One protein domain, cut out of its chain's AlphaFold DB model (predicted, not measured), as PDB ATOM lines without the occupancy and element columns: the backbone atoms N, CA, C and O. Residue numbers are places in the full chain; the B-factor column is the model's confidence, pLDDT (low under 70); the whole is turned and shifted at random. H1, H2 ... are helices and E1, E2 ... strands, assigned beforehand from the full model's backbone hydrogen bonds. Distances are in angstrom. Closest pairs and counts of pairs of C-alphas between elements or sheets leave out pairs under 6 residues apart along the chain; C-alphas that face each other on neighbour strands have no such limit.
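Overview. This is residues 3 to 99 of the 167 residues of an uncharacterized protein of Mesorhizobium sp (UniProt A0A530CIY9). A small antiparallel sheet, E2, E3, E1, E4 in order, has helix H2 slantwise over one face, in two layers; helix H1 lies off the sheet, near one end of the long axis. The class is mixed: 97 residues are printed, under half in the named elements, E1, E2, E3, H1, H2, E4 along the chain. It is compact, radius of gyration of the C-alphas 14.3 A, yet elongated, spanning 45 by 25 by 24 A.

Arrangement. Look at E1, residues 3 to 6: N 4 and O 48 of E3, residues 46 to 50, are 2.8 A apart, and N 5 and O 95 of E4, residues 93 to 98, 2.9 A. E2, residues 31 to 33, forms a hairpin with E3, N 32 and O 49 being 3.0 A apart. H2, residues 71 to 85, is on the sheet at a height of 9.1 A; its closest C-alphas to E4 are Gln 75 and Val 96, 6.3 A. H1, residues 59 to 68, is apart from H2. E3, H1, H2, E4 make a split strand-helix-strand unit, E1 between its same-way strands, with a right-handed crossover. In both helices every O i to N i+4 pair is within hydrogen-bond range.

Along the chain. Find C-alpha 3, where E1 begins, at (125.183, 126.542, 121.981). H2 runs 21.7 A from C-alpha 71, H1 14.2 A, E4 14.0 A to C-alpha 98 at (128.451, 123.580, 126.661).

Size, cuts and confidence. The C-alphas of Met 41 and Glu 60 are farthest apart, 45.5 A. The links E1 to E2 and E2 to E3 are long. The printed part has no cut, and no printed residue is under 70 in pLDDT.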
ATOM      1  N   ASN A   3     126.204 125.618 122.448       98.38
ATOM      2  CA  ASN A   3     125.183 126.542 121.981       98.38
ATOM      3  C   ASN A   3     125.631 127.963 122.304       98.38
ATOM      4  O   ASN A   3     125.793 128.316 123.474       98.38
ATOM      5  N   ILE A   4     125.828 128.771 121.270       98.44
ATOM      6  CA  ILE A   4     126.221 130.173 121.392       98.44
ATOM      7  C   ILE A   4     125.017 131.035 121.041       98.44
ATOM      8  O   ILE A   4     124.568 131.045 119.897       98.44
ATOM      9  N   THR A   5     124.488 131.746 122.035       98.50
ATOM     10  CA  THR A   5     123.409 132.718 121.835       98.50
ATOM     11  C   THR A   5     124.007 134.051 121.413       98.50
ATOM     12  O   THR A   5     124.852 134.605 122.125       98.50
ATOM     13  N   LEU A   6     123.534 134.570 120.285       98.19
ATOM     14  CA  LEU A   6     123.966 135.825 119.681       98.19
ATOM     15  C   LEU A   6     122.785 136.787 119.562       98.19
ATOM     16  O   LEU A   6     121.666 136.366 119.269       98.19
ATOM     17  N   ASP A   7     123.039 138.081 119.739       97.19
ATOM     18  CA  ASP A   7     122.080 139.157 119.436       97.19
ATOM     19  C   ASP A   7     122.357 139.854 118.093       97.19
ATOM     20  O   ASP A   7     121.914 140.975 117.853       97.19
ATOM     21  N   SER A   8     123.103 139.168 117.230       94.94
ATOM     22  CA  SER A   8     123.306 139.496 115.829       94.94
ATOM     23  C   SER A   8     123.446 138.197 115.035       94.94
ATOM     24  O   SER A   8     123.816 137.156 115.587       94.94
ATOM     25  N   LEU A   9     123.123 138.240 113.747       93.25
ATOM     26  CA  LEU A   9     123.367 137.118 112.846       93.25
ATOM     27  C   LEU A   9     124.817 137.165 112.348       93.25
ATOM     28  O   LEU A   9     125.309 138.262 112.079       93.25
ATOM     29  N   PRO A  10     125.479 136.007 112.170       92.81
ATOM     30  CA  PRO A  10     126.757 135.954 111.476       92.81
ATOM     31  C   PRO A  10     126.641 136.598 110.095       92.81
ATOM     32  O   PRO A  10     125.762 136.246 109.301       92.81
ATOM     33  N   GLY A  11     127.516 137.563 109.841       86.31
ATOM     34  CA  GLY A  11     127.726 138.159 108.534       86.31
ATOM     35  C   GLY A  11     128.958 137.551 107.870       86.31
ATOM     36  O   GLY A  11     129.579 136.621 108.381       86.31
ATOM     37  N   GLY A  12     129.316 138.062 106.695       75.81
ATOM     38  CA  GLY A  12     130.555 137.657 106.040       75.81
ATOM     39  C   GLY A  12     130.561 137.893 104.541       75.81
ATOM     40  O   GLY A  12     129.540 138.191 103.919       75.81
ATOM     41  N   THR A  13     131.749 137.768 103.961       77.69
ATOM     42  CA  THR A  13     131.932 137.718 102.512       77.69
ATOM     43  C   THR A  13     131.702 136.291 102.010       77.69
ATOM     44  O   THR A  13     131.991 135.318 102.701       77.69
ATOM     45  N   GLY A  14     131.206 136.151 100.781       82.69
ATOM     46  CA  GLY A  14     130.969 134.843 100.167       82.69
ATOM     47  C   GLY A  14     129.519 134.382 100.286       82.69
ATOM     48  O   GLY A  14     128.599 135.161 100.037       82.69
ATOM     49  N   ALA A  15     129.320 133.094 100.572       84.31
ATOM     50  CA  ALA A  15     127.987 132.518 100.684       84.31
ATOM     51  C   ALA A  15     127.244 133.093 101.898       84.31
ATOM     52  O   ALA A  15     127.837 133.343 102.945       84.31
ATOM     53  N   GLY A  16     125.934 133.289 101.750       87.75
ATOM     54  CA  GLY A  16     125.085 133.671 102.873       87.75
ATOM     55  C   GLY A  16     125.030 132.581 103.945       87.75
ATOM     56  O   GLY A  16     125.347 131.415 103.688       87.75
ATOM     57  N   LEU A  17     124.578 132.974 105.135       91.31
ATOM     58  CA  LEU A  17     124.388 132.071 106.264       91.31
ATOM     59  C   LEU A  17     123.516 130.875 105.856       91.31
ATOM     60  O   LEU A  17     122.363 131.040 105.451       91.31
ATOM     61  N   SER A  18     124.078 129.675 105.972       92.69
ATOM     62  CA  SER A  18     123.394 128.422 105.665       92.69
ATOM     63  C   SER A  18     122.847 127.787 106.940       92.69
ATOM     64  O   SER A  18     123.199 128.189 108.049       92.69
ATOM     65  N   TRP A  19     121.972 126.786 106.812       94.25
ATOM     66  CA  TRP A  19     121.570 126.005 107.983       94.25
ATOM     67  C   TRP A  19     122.772 125.286 108.607       94.25
ATOM     68  O   TRP A  19     122.922 125.347 109.824       94.25
ATOM     69  N   ASP A  20     123.626 124.674 107.785       95.38
ATOM     70  CA  ASP A  20     124.866 124.003 108.184       95.38
ATOM     71  C   ASP A  20     126.076 124.750 107.608       95.38
ATOM     72  O   ASP A  20     126.103 125.063 106.415       95.38
ATOM     73  N   ASN A  21     127.046 125.082 108.460       94.38
ATOM     74  CA  ASN A  21     128.202 125.908 108.120       94.38
ATOM     75  C   ASN A  21     129.467 125.208 108.615       94.38
ATOM     76  O   ASN A  21     129.732 125.148 109.818       94.38
ATOM     77  N   VAL A  22     130.260 124.694 107.676       92.88
ATOM     78  CA  VAL A  22     131.478 123.930 107.962       92.88
ATOM     79  C   VAL A  22     132.695 124.841 107.879       92.88
ATOM     80  O   VAL A  22     132.884 125.556 106.894       92.88
ATOM     81  N   VAL A  23     133.548 124.784 108.900       91.44
ATOM     82  CA  VAL A  23     134.814 125.522 108.930       91.44
ATOM     83  C   VAL A  23     135.905 124.651 108.313       91.44
ATOM     84  O   VAL A  23     136.170 123.544 108.781       91.44
ATOM     85  N   PHE A  24     136.531 125.137 107.242       90.25
ATOM     86  CA  PHE A  24     137.641 124.437 106.599       90.25
ATOM     87  C   PHE A  24     138.854 124.353 107.538       90.25
ATOM     88  O   PHE A  24     139.177 125.328 108.210       90.25
ATOM     89  N   ASP A  25     139.524 123.196 107.549       91.69
ATOM     90  CA  ASP A  25     140.726 122.927 108.356       91.69
ATOM     91  C   ASP A  25     140.549 123.172 109.871       91.69
ATOM     92  O   ASP A  25     141.474 123.571 110.576       91.69
ATOM     93  N   SER A  26     139.344 122.921 110.394       93.38
ATOM     94  CA  SER A  26     139.080 122.932 111.834       93.38
ATOM     95  C   SER A  26     138.913 121.513 112.400       93.38
ATOM     96  O   SER A  26     138.315 120.651 111.752       93.38
ATOM     97  N   PRO A  27     139.388 121.238 113.635       92.88
ATOM     98  CA  PRO A  27     139.008 120.029 114.364       92.88
ATOM     99  C   PRO A  27     137.523 120.008 114.782       92.88
ATOM    100  O   PRO A  27     137.004 118.947 115.143       92.88
ATOM    101  N   LEU A  28     136.843 121.157 114.772       94.56
ATOM    102  CA  LEU A  28     135.400 121.264 114.955       94.56
ATOM    103  C   LEU A  28     134.709 121.040 113.602       94.56
ATOM    104  O   LEU A  28     135.250 121.343 112.546       94.56
ATOM    105  N   LEU A  29     133.479 120.528 113.627       90.69
ATOM    106  CA  LEU A  29     132.686 120.304 112.408       90.69
ATOM    107  C   LEU A  29     132.027 121.592 111.884       90.69
ATOM    108  O   LEU A  29     131.311 121.545 110.890       90.69
ATOM    109  N   GLY A  30     132.252 122.725 112.552       94.25
ATOM    110  CA  GLY A  30     131.503 123.958 112.357       94.25
ATOM    111  C   GLY A  30     130.208 123.982 113.167       94.25
ATOM    112  O   GLY A  30     130.133 123.412 114.266       94.25
ATOM    113  N   TYR A  31     129.201 124.679 112.642       96.12
ATOM    114  CA  TYR A  31     127.971 124.971 113.365       96.12
ATOM    115  C   TYR A  31     126.720 124.930 112.497       96.12
ATOM    116  O   TYR A  31     126.725 125.295 111.321       96.12
ATOM    117  N   VAL A  32     125.604 124.598 113.145       97.25
ATOM    118  CA  VAL A  32     124.271 124.794 112.573       97.25
ATOM    119  C   VAL A  32     123.586 126.019 113.164       97.25
ATOM    120  O   VAL A  32     123.757 126.341 114.344       97.25
ATOM    121  N   VAL A  33     122.752 126.676 112.362       96.50
ATOM    122  CA  VAL A  33     121.830 127.719 112.823       96.50
ATOM    123  C   VAL A  33     120.623 127.032 113.463       96.50
ATOM    124  O   VAL A  33     119.689 126.597 112.786       96.50
ATOM    125  N   ALA A  34     120.628 126.903 114.790       96.94
ATOM    126  CA  ALA A  34     119.586 126.180 115.525       96.94
ATOM    127  C   ALA A  34     118.217 126.878 115.471       96.94
ATOM    128  O   ALA A  34     117.191 126.269 115.755       96.94
ATOM    129  N   THR A  35     118.191 128.143 115.055       95.56
ATOM    130  CA  THR A  35     116.983 128.950 114.874       95.56
ATOM    131  C   THR A  35     116.474 128.980 113.429       95.56
ATOM    132  O   THR A  35     115.542 129.724 113.142       95.56
ATOM    133  N   HIS A  36     117.025 128.171 112.513       91.25
ATOM    134  CA  HIS A  36     116.648 128.192 111.088       91.25
ATOM    135  C   HIS A  36     115.161 127.894 110.812       91.25
ATOM    136  O   HIS A  36     114.662 128.248 109.748       91.25
ATOM    137  N   GLN A  37     114.444 127.261 111.751       91.75
ATOM    138  CA  GLN A  37     113.001 126.990 111.646       91.75
ATOM    139  C   GLN A  37     112.120 128.045 112.333       91.75
ATOM    140  O   GLN A  37     110.897 127.912 112.343       91.75
ATOM    141  N   ILE A  38     112.704 129.091 112.927       90.56
ATOM    142  CA  ILE A  38     111.922 130.181 113.513       90.56
ATOM    143  C   ILE A  38     111.278 130.984 112.378       90.56
ATOM    144  O   ILE A  38     111.940 131.427 111.447       90.56
ATOM    145  N   THR A  39     109.970 131.216 112.477       89.19
ATOM    146  CA  THR A  39     109.149 131.825 111.414       89.19
ATOM    147  C   THR A  39     109.262 133.350 111.321       89.19
ATOM    148  O   THR A  39     108.521 133.992 110.573       89.19
ATOM    149  N   GLN A  40     110.151 133.964 112.100       88.94
ATOM    150  CA  GLN A  40     110.357 135.408 112.084       88.94
ATOM    151  C   GLN A  40     110.973 135.830 110.748       88.94
ATOM    152  O   GLN A  40     112.027 135.342 110.361       88.94
ATOM    153  N   MET A  41     110.349 136.795 110.066       80.88
ATOM    154  CA  MET A  41     110.827 137.264 108.756       80.88
ATOM    155  C   MET A  41     112.195 137.960 108.806       80.88
ATOM    156  O   MET A  41     112.908 137.987 107.807       80.88
ATOM    157  N   ARG A  42     112.538 138.586 109.938       85.00
ATOM    158  CA  ARG A  42     113.806 139.302 110.151       85.00
ATOM    159  C   ARG A  42     114.347 138.979 111.544       85.00
ATOM    160  O   ARG A  42     114.097 139.750 112.471       85.00
ATOM    161  N   PRO A  43     115.013 137.829 111.720       87.25
ATOM    162  CA  PRO A  43     115.598 137.478 113.003       87.25
ATOM    163  C   PRO A  43     116.751 138.434 113.326       87.25
ATOM    164  O   PRO A  43     117.583 138.730 112.472       87.25
ATOM    165  N   THR A  44     116.790 138.929 114.560       90.44
ATOM    166  CA  THR A  44     117.887 139.771 115.074       90.44
ATOM    167  C   THR A  44     118.743 139.036 116.097       90.44
ATOM    168  O   THR A  44     119.729 139.572 116.570       90.44
ATOM    169  N   ASN A  45     118.360 137.820 116.472       95.06
ATOM    170  CA  ASN A  45     119.099 136.962 117.380       95.06
ATOM    171  C   ASN A  45     119.134 135.542 116.819       95.06
ATOM    172  O   ASN A  45     118.335 135.166 115.957       95.06
ATOM    173  N   THR A  46     120.099 134.759 117.282       96.94
ATOM    174  CA  THR A  46     120.248 133.375 116.848       96.94
ATOM    175  C   THR A  46     120.943 132.533 117.906       96.94
ATOM    176  O   THR A  46     121.534 133.046 118.858       96.94
ATOM    177  N   VAL A  47     120.862 131.221 117.723       97.94
ATOM    178  CA  VAL A  47     121.663 130.250 118.455       97.94
ATOM    179  C   VAL A  47     122.445 129.440 117.435       97.94
ATOM    180  O   VAL A  47     121.858 128.770 116.584       97.94
ATOM    181  N   LEU A  48     123.770 129.485 117.536       97.81
ATOM    182  CA  LEU A  48     124.651 128.610 116.769       97.81
ATOM    183  C   LEU A  48     124.977 127.382 117.609       97.81
ATOM    184  O   LEU A  48     125.378 127.517 118.763       97.81
ATOM    185  N   THR A  49     124.803 126.191 117.043       97.94
ATOM    186  CA  THR A  49     125.159 124.928 117.704       97.94
ATOM    187  C   THR A  49     126.399 124.339 117.052       97.94
ATOM    188  O   THR A  49     126.330 123.848 115.928       97.94
ATOM    189  N   TYR A  50     127.517 124.377 117.772       97.31
ATOM    190  CA  TYR A  50     128.798 123.820 117.352       97.31
ATOM    191  C   TYR A  50     128.989 122.374 117.805       97.31
ATOM    192  O   TYR A  50     128.612 121.981 118.921       97.31
ATOM    193  N   TYR A  51     129.712 121.612 116.983       93.75
ATOM    194  CA  TYR A  51     130.076 120.226 117.265       93.75
ATOM    195  C   TYR A  51     131.585 120.012 117.186       93.75
ATOM    196  O   TYR A  51     132.232 120.379 116.212       93.75
ATOM    197  N   TRP A  52     132.135 119.336 118.194       95.25
ATOM    198  CA  TRP A  52     133.484 118.781 118.138       95.25
ATOM    199  C   TRP A  52     133.399 117.270 118.387       95.25
ATOM    200  O   TRP A  52     132.985 116.876 119.482       95.25
ATOM    201  N   PRO A  53     133.739 116.415 117.402       92.50
ATOM    202  CA  PRO A  53     133.645 114.958 117.530       92.50
ATOM    203  C   PRO A  53     134.734 114.325 118.404       92.50
ATOM    204  O   PRO A  53     134.629 113.139 118.705       92.50
ATOM    205  N   LEU A  54     135.765 115.084 118.805       94.38
ATOM    206  CA  LEU A  54     136.888 114.610 119.630       94.38
ATOM    207  C   LEU A  54     137.589 113.371 119.051       94.38
ATOM    208  O   LEU A  54     137.963 112.445 119.767       94.38
ATOM    209  N   SER A  55     137.759 113.349 117.729       91.94
ATOM    210  CA  SER A  55     138.401 112.259 116.991       91.94
ATOM    211  C   SER A  55     139.925 112.400 116.879       91.94
ATOM    212  O   SER A  55     140.542 111.673 116.105       91.94
ATOM    213  N   HIS A  56     140.533 113.342 117.607       94.25
ATOM    214  CA  HIS A  56     141.975 113.624 117.573       94.25
ATOM    215  C   HIS A  56     142.810 112.673 118.441       94.25
ATOM    216  O   HIS A  56     144.029 112.635 118.301       94.25
ATOM    217  N   LEU A  57     142.167 111.904 119.321       96.50
ATOM    218  CA  LEU A  57     142.796 110.922 120.203       96.50
ATOM    219  C   LEU A  57     142.025 109.594 120.180       96.50
ATOM    220  O   LEU A  57     140.856 109.559 119.774       96.50
ATOM    221  N   PRO A  58     142.633 108.495 120.662       95.69
ATOM    222  CA  PRO A  58     141.904 107.268 120.952       95.69
ATOM    223  C   PRO A  58     140.694 107.529 121.873       95.69
ATOM    224  O   PRO A  58     140.783 108.370 122.772       95.69
ATOM    225  N   PRO A  59     139.564 106.807 121.715       92.31
ATOM    226  CA  PRO A  59     138.313 107.134 122.409       92.31
ATOM    227  C   PRO A  59     138.402 107.228 123.938       92.31
ATOM    228  O   PRO A  59     137.687 108.026 124.545       92.31
ATOM    229  N   GLU A  60     139.243 106.411 124.575       95.12
ATOM    230  CA  GLU A  60     139.438 106.457 126.027       95.12
ATOM    231  C   GLU A  60     140.131 107.755 126.463       95.12
ATOM    232  O   GLU A  60     139.667 108.435 127.382       95.12
ATOM    233  N   GLU A  61     141.210 108.123 125.775       97.62
ATOM    234  CA  GLU A  61     141.989 109.329 126.047       97.62
ATOM    235  C   GLU A  61     141.178 110.588 125.745       97.62
ATOM    236  O   GLU A  61     141.089 111.473 126.594       97.62
ATOM    237  N   ALA A  62     140.490 110.626 124.598       95.81
ATOM    238  CA  ALA A  62     139.597 111.719 124.220       95.81
ATOM    239  C   ALA A  62     138.492 111.947 125.264       95.81
ATOM    240  O   ALA A  62     138.184 113.084 125.623       95.81
ATOM    241  N   ARG A  63     137.908 110.868 125.805       95.19
ATOM    242  CA  ARG A  63     136.897 110.958 126.869       95.19
ATOM    243  C   ARG A  63     137.494 111.497 128.166       95.19
ATOM    244  O   ARG A  63     136.867 112.328 128.819       95.19
ATOM    245  N   ARG A  64     138.690 111.035 128.543       96.62
ATOM    246  CA  ARG A  64     139.394 111.511 129.742       96.62
ATOM    247  C   ARG A  64     139.713 113.000 129.633       96.62
ATOM    248  O   ARG A  64     139.429 113.745 130.565       96.62
ATOM    249  N   GLU A  65     140.223 113.432 128.482       96.44
ATOM    250  CA  GLU A  65     140.459 114.843 128.166       96.44
ATOM    251  C   GLU A  65     139.161 115.652 128.269       96.44
ATOM    252  O   GLU A  65     139.124 116.700 128.916       96.44
ATOM    253  N   ALA A  66     138.079 115.147 127.674       95.88
ATOM    254  CA  ALA A  66     136.818 115.866 127.626       95.88
ATOM    255  C   ALA A  66     136.202 116.098 129.012       95.88
ATOM    256  O   ALA A  66     135.681 117.180 129.281       95.88
ATOM    257  N   LEU A  67     136.279 115.088 129.883       95.62
ATOM    258  CA  LEU A  67     135.762 115.146 131.250       95.62
ATOM    259  C   LEU A  67     136.656 115.965 132.188       95.62
ATOM    260  O   LEU A  67     136.152 116.564 133.135       95.62
ATOM    261  N   ALA A  68     137.966 116.001 131.941       97.25
ATOM    262  CA  ALA A  68     138.904 116.790 132.738       97.25
ATOM    263  C   ALA A  68     138.864 118.290 132.397       97.25
ATOM    264  O   ALA A  68     139.269 119.123 133.210       97.25
ATOM    265  N   ARG A  69     138.408 118.651 131.193       97.56
ATOM    266  CA  ARG A  69     138.400 120.037 130.723       97.56
ATOM    267  C   ARG A  69     137.306 120.858 131.434       97.56
ATOM    268  O   ARG A  69     136.128 120.507 131.335       97.56
ATOM    269  N   PRO A  70     137.651 121.981 132.095       97.81
ATOM    270  CA  PRO A  70     136.664 122.833 132.751       97.81
ATOM    271  C   PRO A  70     135.783 123.553 131.723       97.81
ATOM    272  O   PRO A  70     136.205 123.818 130.593       97.81
ATOM    273  N   LEU A  71     134.569 123.926 132.135       97.38
ATOM    274  CA  LEU A  71     133.586 124.606 131.284       97.38
ATOM    275  C   LEU A  71     134.166 125.841 130.577       97.38
ATOM    276  O   LEU A  71     133.965 126.008 129.379       97.38
ATOM    277  N   GLN A  72     134.932 126.674 131.283       98.19
ATOM    278  CA  GLN A  72     135.500 127.904 130.725       98.19
ATOM    279  C   GLN A  72     136.492 127.617 129.594       98.19
ATOM    280  O   GLN A  72     136.512 128.327 128.590       98.19
ATOM    281  N   ALA A  73     137.280 126.544 129.716       98.19
ATOM    282  CA  ALA A  73     138.191 126.126 128.656       98.19
ATOM    283  C   ALA A  73     137.416 125.632 127.427       98.19
ATOM    284  O   ALA A  73     137.784 125.959 126.302       98.19
ATOM    285  N   TRP A  74     136.314 124.900 127.630       97.94
ATOM    286  CA  TRP A  74     135.422 124.538 126.530       97.94
ATOM    287  C   TRP A  74     134.826 125.760 125.837       97.94
ATOM    288  O   TRP A  74     134.907 125.860 124.617       97.94
ATOM    289  N   GLN A  75     134.256 126.694 126.600       98.44
ATOM    290  CA  GLN A  75     133.675 127.925 126.061       98.44
ATOM    291  C   GLN A  75     134.711 128.706 125.241       98.44
ATOM    292  O   GLN A  75     134.405 129.138 124.134       98.44
ATOM    293  N   GLY A  76     135.946 128.816 125.740       98.12
ATOM    294  CA  GLY A  76     137.042 129.486 125.041       98.12
ATOM    295  C   GLY A  76     137.388 128.863 123.686       98.12
ATOM    296  O   GLY A  76     137.656 129.597 122.741       98.12
ATOM    297  N   ILE A  77     137.335 127.532 123.556       97.25
ATOM    298  CA  ILE A  77     137.582 126.839 122.280       97.25
ATOM    299  C   ILE A  77     136.539 127.237 121.232       97.25
ATOM    300  O   ILE A  77     136.903 127.677 120.144       97.25
ATOM    301  N   PHE A  78     135.252 127.126 121.571       97.69
ATOM    302  CA  PHE A  78     134.168 127.438 120.636       97.69
ATOM    303  C   PHE A  78     134.094 128.936 120.311       97.69
ATOM    304  O   PHE A  78     133.871 129.303 119.162       97.69
ATOM    305  N   LEU A  79     134.339 129.809 121.295       97.88
ATOM    306  CA  LEU A  79     134.399 131.257 121.076       97.88
ATOM    307  C   LEU A  79     135.556 131.661 120.167       97.88
ATOM    308  O   LEU A  79     135.375 132.501 119.293       97.88
ATOM    309  N   LYS A  80     136.736 131.062 120.362       97.38
ATOM    310  CA  LYS A  80     137.900 131.337 119.519       97.38
ATOM    311  C   LYS A  80     137.615 130.993 118.061       97.38
ATOM    312  O   LYS A  80     137.997 131.761 117.187       97.38
ATOM    313  N   GLU A  81     136.955 129.867 117.802       95.94
ATOM    314  CA  GLU A  81     136.559 129.503 116.442       95.94
ATOM    315  C   GLU A  81     135.518 130.467 115.875       95.94
ATOM    316  O   GLU A  81     135.724 131.003 114.789       95.94
ATOM    317  N   LEU A  82     134.443 130.740 116.623       95.75
ATOM    318  CA  LEU A  82     133.401 131.662 116.182       95.75
ATOM    319  C   LEU A  82     133.984 133.013 115.770       95.75
ATOM    320  O   LEU A  82     133.688 133.485 114.682       95.75
ATOM    321  N   LEU A  83     134.830 133.612 116.610       95.75
ATOM    322  CA  LEU A  83     135.394 134.939 116.358       95.75
ATOM    323  C   LEU A  83     136.509 134.930 115.305       95.75
ATOM    324  O   LEU A  83     136.799 135.969 114.723       95.75
ATOM    325  N   ALA A  84     137.129 133.779 115.035       93.69
ATOM    326  CA  ALA A  84     138.049 133.642 113.910       93.69
ATOM    327  C   ALA A  84     137.303 133.629 112.567       93.69
ATOM    328  O   ALA A  84     137.797 134.191 111.591       93.69
ATOM    329  N   VAL A  85     136.124 132.999 112.518       92.12
ATOM    330  CA  VAL A  85     135.289 132.916 111.308       92.12
ATOM    331  C   VAL A  85     134.437 134.177 111.126       92.12
ATOM    332  O   VAL A  85     134.281 134.656 110.006       92.12
ATOM    333  N   HIS A  86     133.935 134.733 112.228       94.00
ATOM    334  CA  HIS A  86     133.027 135.876 112.281       94.00
ATOM    335  C   HIS A  86     133.525 136.933 113.282       94.00
ATOM    336  O   HIS A  86     132.963 137.068 114.379       94.00
ATOM    337  N   PRO A  87     134.594 137.685 112.953       94.44
ATOM    338  CA  PRO A  87     135.131 138.721 113.837       94.44
ATOM    339  C   PRO A  87     134.105 139.804 114.191       94.44
ATOM    340  O   PRO A  87     134.155 140.381 115.273       94.44
ATOM    341  N   GLU A  88     133.140 140.062 113.306       94.44
ATOM    342  CA  GLU A  88     132.068 141.037 113.513       94.44
ATOM    343  C   GLU A  88     131.103 140.667 114.648       94.44
ATOM    344  O   GLU A  88     130.321 141.511 115.079       94.44
ATOM    345  N   LEU A  89     131.146 139.427 115.146       95.75
ATOM    346  CA  LEU A  89     130.344 138.978 116.286       95.75
ATOM    347  C   LEU A  89     131.006 139.257 117.641       95.75
ATOM    348  O   LEU A  89     130.450 138.903 118.688       95.75
ATOM    349  N   GLU A  90     132.176 139.898 117.661       96.00
ATOM    350  CA  GLU A  90     132.760 140.385 118.904       96.00
ATOM    351  C   GLU A  90     131.783 141.337 119.617       96.00
ATOM    352  O   GLU A  90     131.173 142.221 119.020       96.00
ATOM    353  N   GLY A  91     131.563 141.113 120.914       97.00
ATOM    354  CA  GLY A  91     130.583 141.869 121.698       97.00
ATOM    355  C   GLY A  91     129.118 141.454 121.505       97.00
ATOM    356  O   GLY A  91     128.285 141.909 122.290       97.00
ATOM    357  N   HIS A  92     128.799 140.559 120.559       97.88
ATOM    358  CA  HIS A  92     127.440 140.056 120.286       97.88
ATOM    359  C   HIS A  92     127.102 138.723 120.972       97.88
ATOM    360  O   HIS A  92     125.960 138.259 120.944       97.88
ATOM    361  N   VAL A  93     128.077 138.096 121.635       98.25
ATOM    362  CA  VAL A  93     127.843 136.861 122.389       98.25
ATOM    363  C   VAL A  93     127.147 137.160 123.712       98.25
ATOM    364  O   VAL A  93     127.657 137.894 124.557       98.25
ATOM    365  N   ARG A  94     125.982 136.541 123.915       98.31
ATOM    366  CA  ARG A  94     125.170 136.703 125.130       98.31
ATOM    367  C   ARG A  94     125.269 135.522 126.075       98.31
ATOM    368  O   ARG A  94     125.166 135.702 127.286       98.31
ATOM    369  N   ARG A  95     125.472 134.320 125.538       98.12
ATOM    370  CA  ARG A  95     125.563 133.096 126.333       98.12
ATOM    371  C   ARG A  95     126.301 132.007 125.568       98.12
ATOM    372  O   ARG A  95     126.136 131.897 124.358       98.12
ATOM    373  N   VAL A  96     127.073 131.195 126.288       98.50
ATOM    374  CA  VAL A  96     127.706 129.983 125.755       98.50
ATOM    375  C   VAL A  96     127.399 128.826 126.693       98.50
ATOM    376  O   VAL A  96     127.947 128.756 127.792       98.50
ATOM    377  N   ASP A  97     126.540 127.916 126.258       98.38
ATOM    378  CA  ASP A  97     126.235 126.683 126.979       98.38
ATOM    379  C   ASP A  97     126.996 125.531 126.343       98.38
ATOM    380  O   ASP A  97     126.949 125.347 125.129       98.38
ATOM    381  N   VAL A  98     127.695 124.736 127.148       97.94
ATOM    382  CA  VAL A  98     128.451 123.580 126.661       97.94
ATOM    383  C   VAL A  98     127.892 122.321 127.286       97.94
ATOM    384  O   VAL A  98     127.657 122.267 128.492       97.94
ATOM    385  N   TRP A  99     127.758 121.286 126.463       96.12
ATOM    386  CA  TRP A  99     127.465 119.946 126.937       96.12
ATOM    387  C   TRP A  99     128.354 118.899 126.268       96.12
ATOM    388  O   TRP A  99     128.596 118.929 125.053       96.12
TER     389      TRP A  99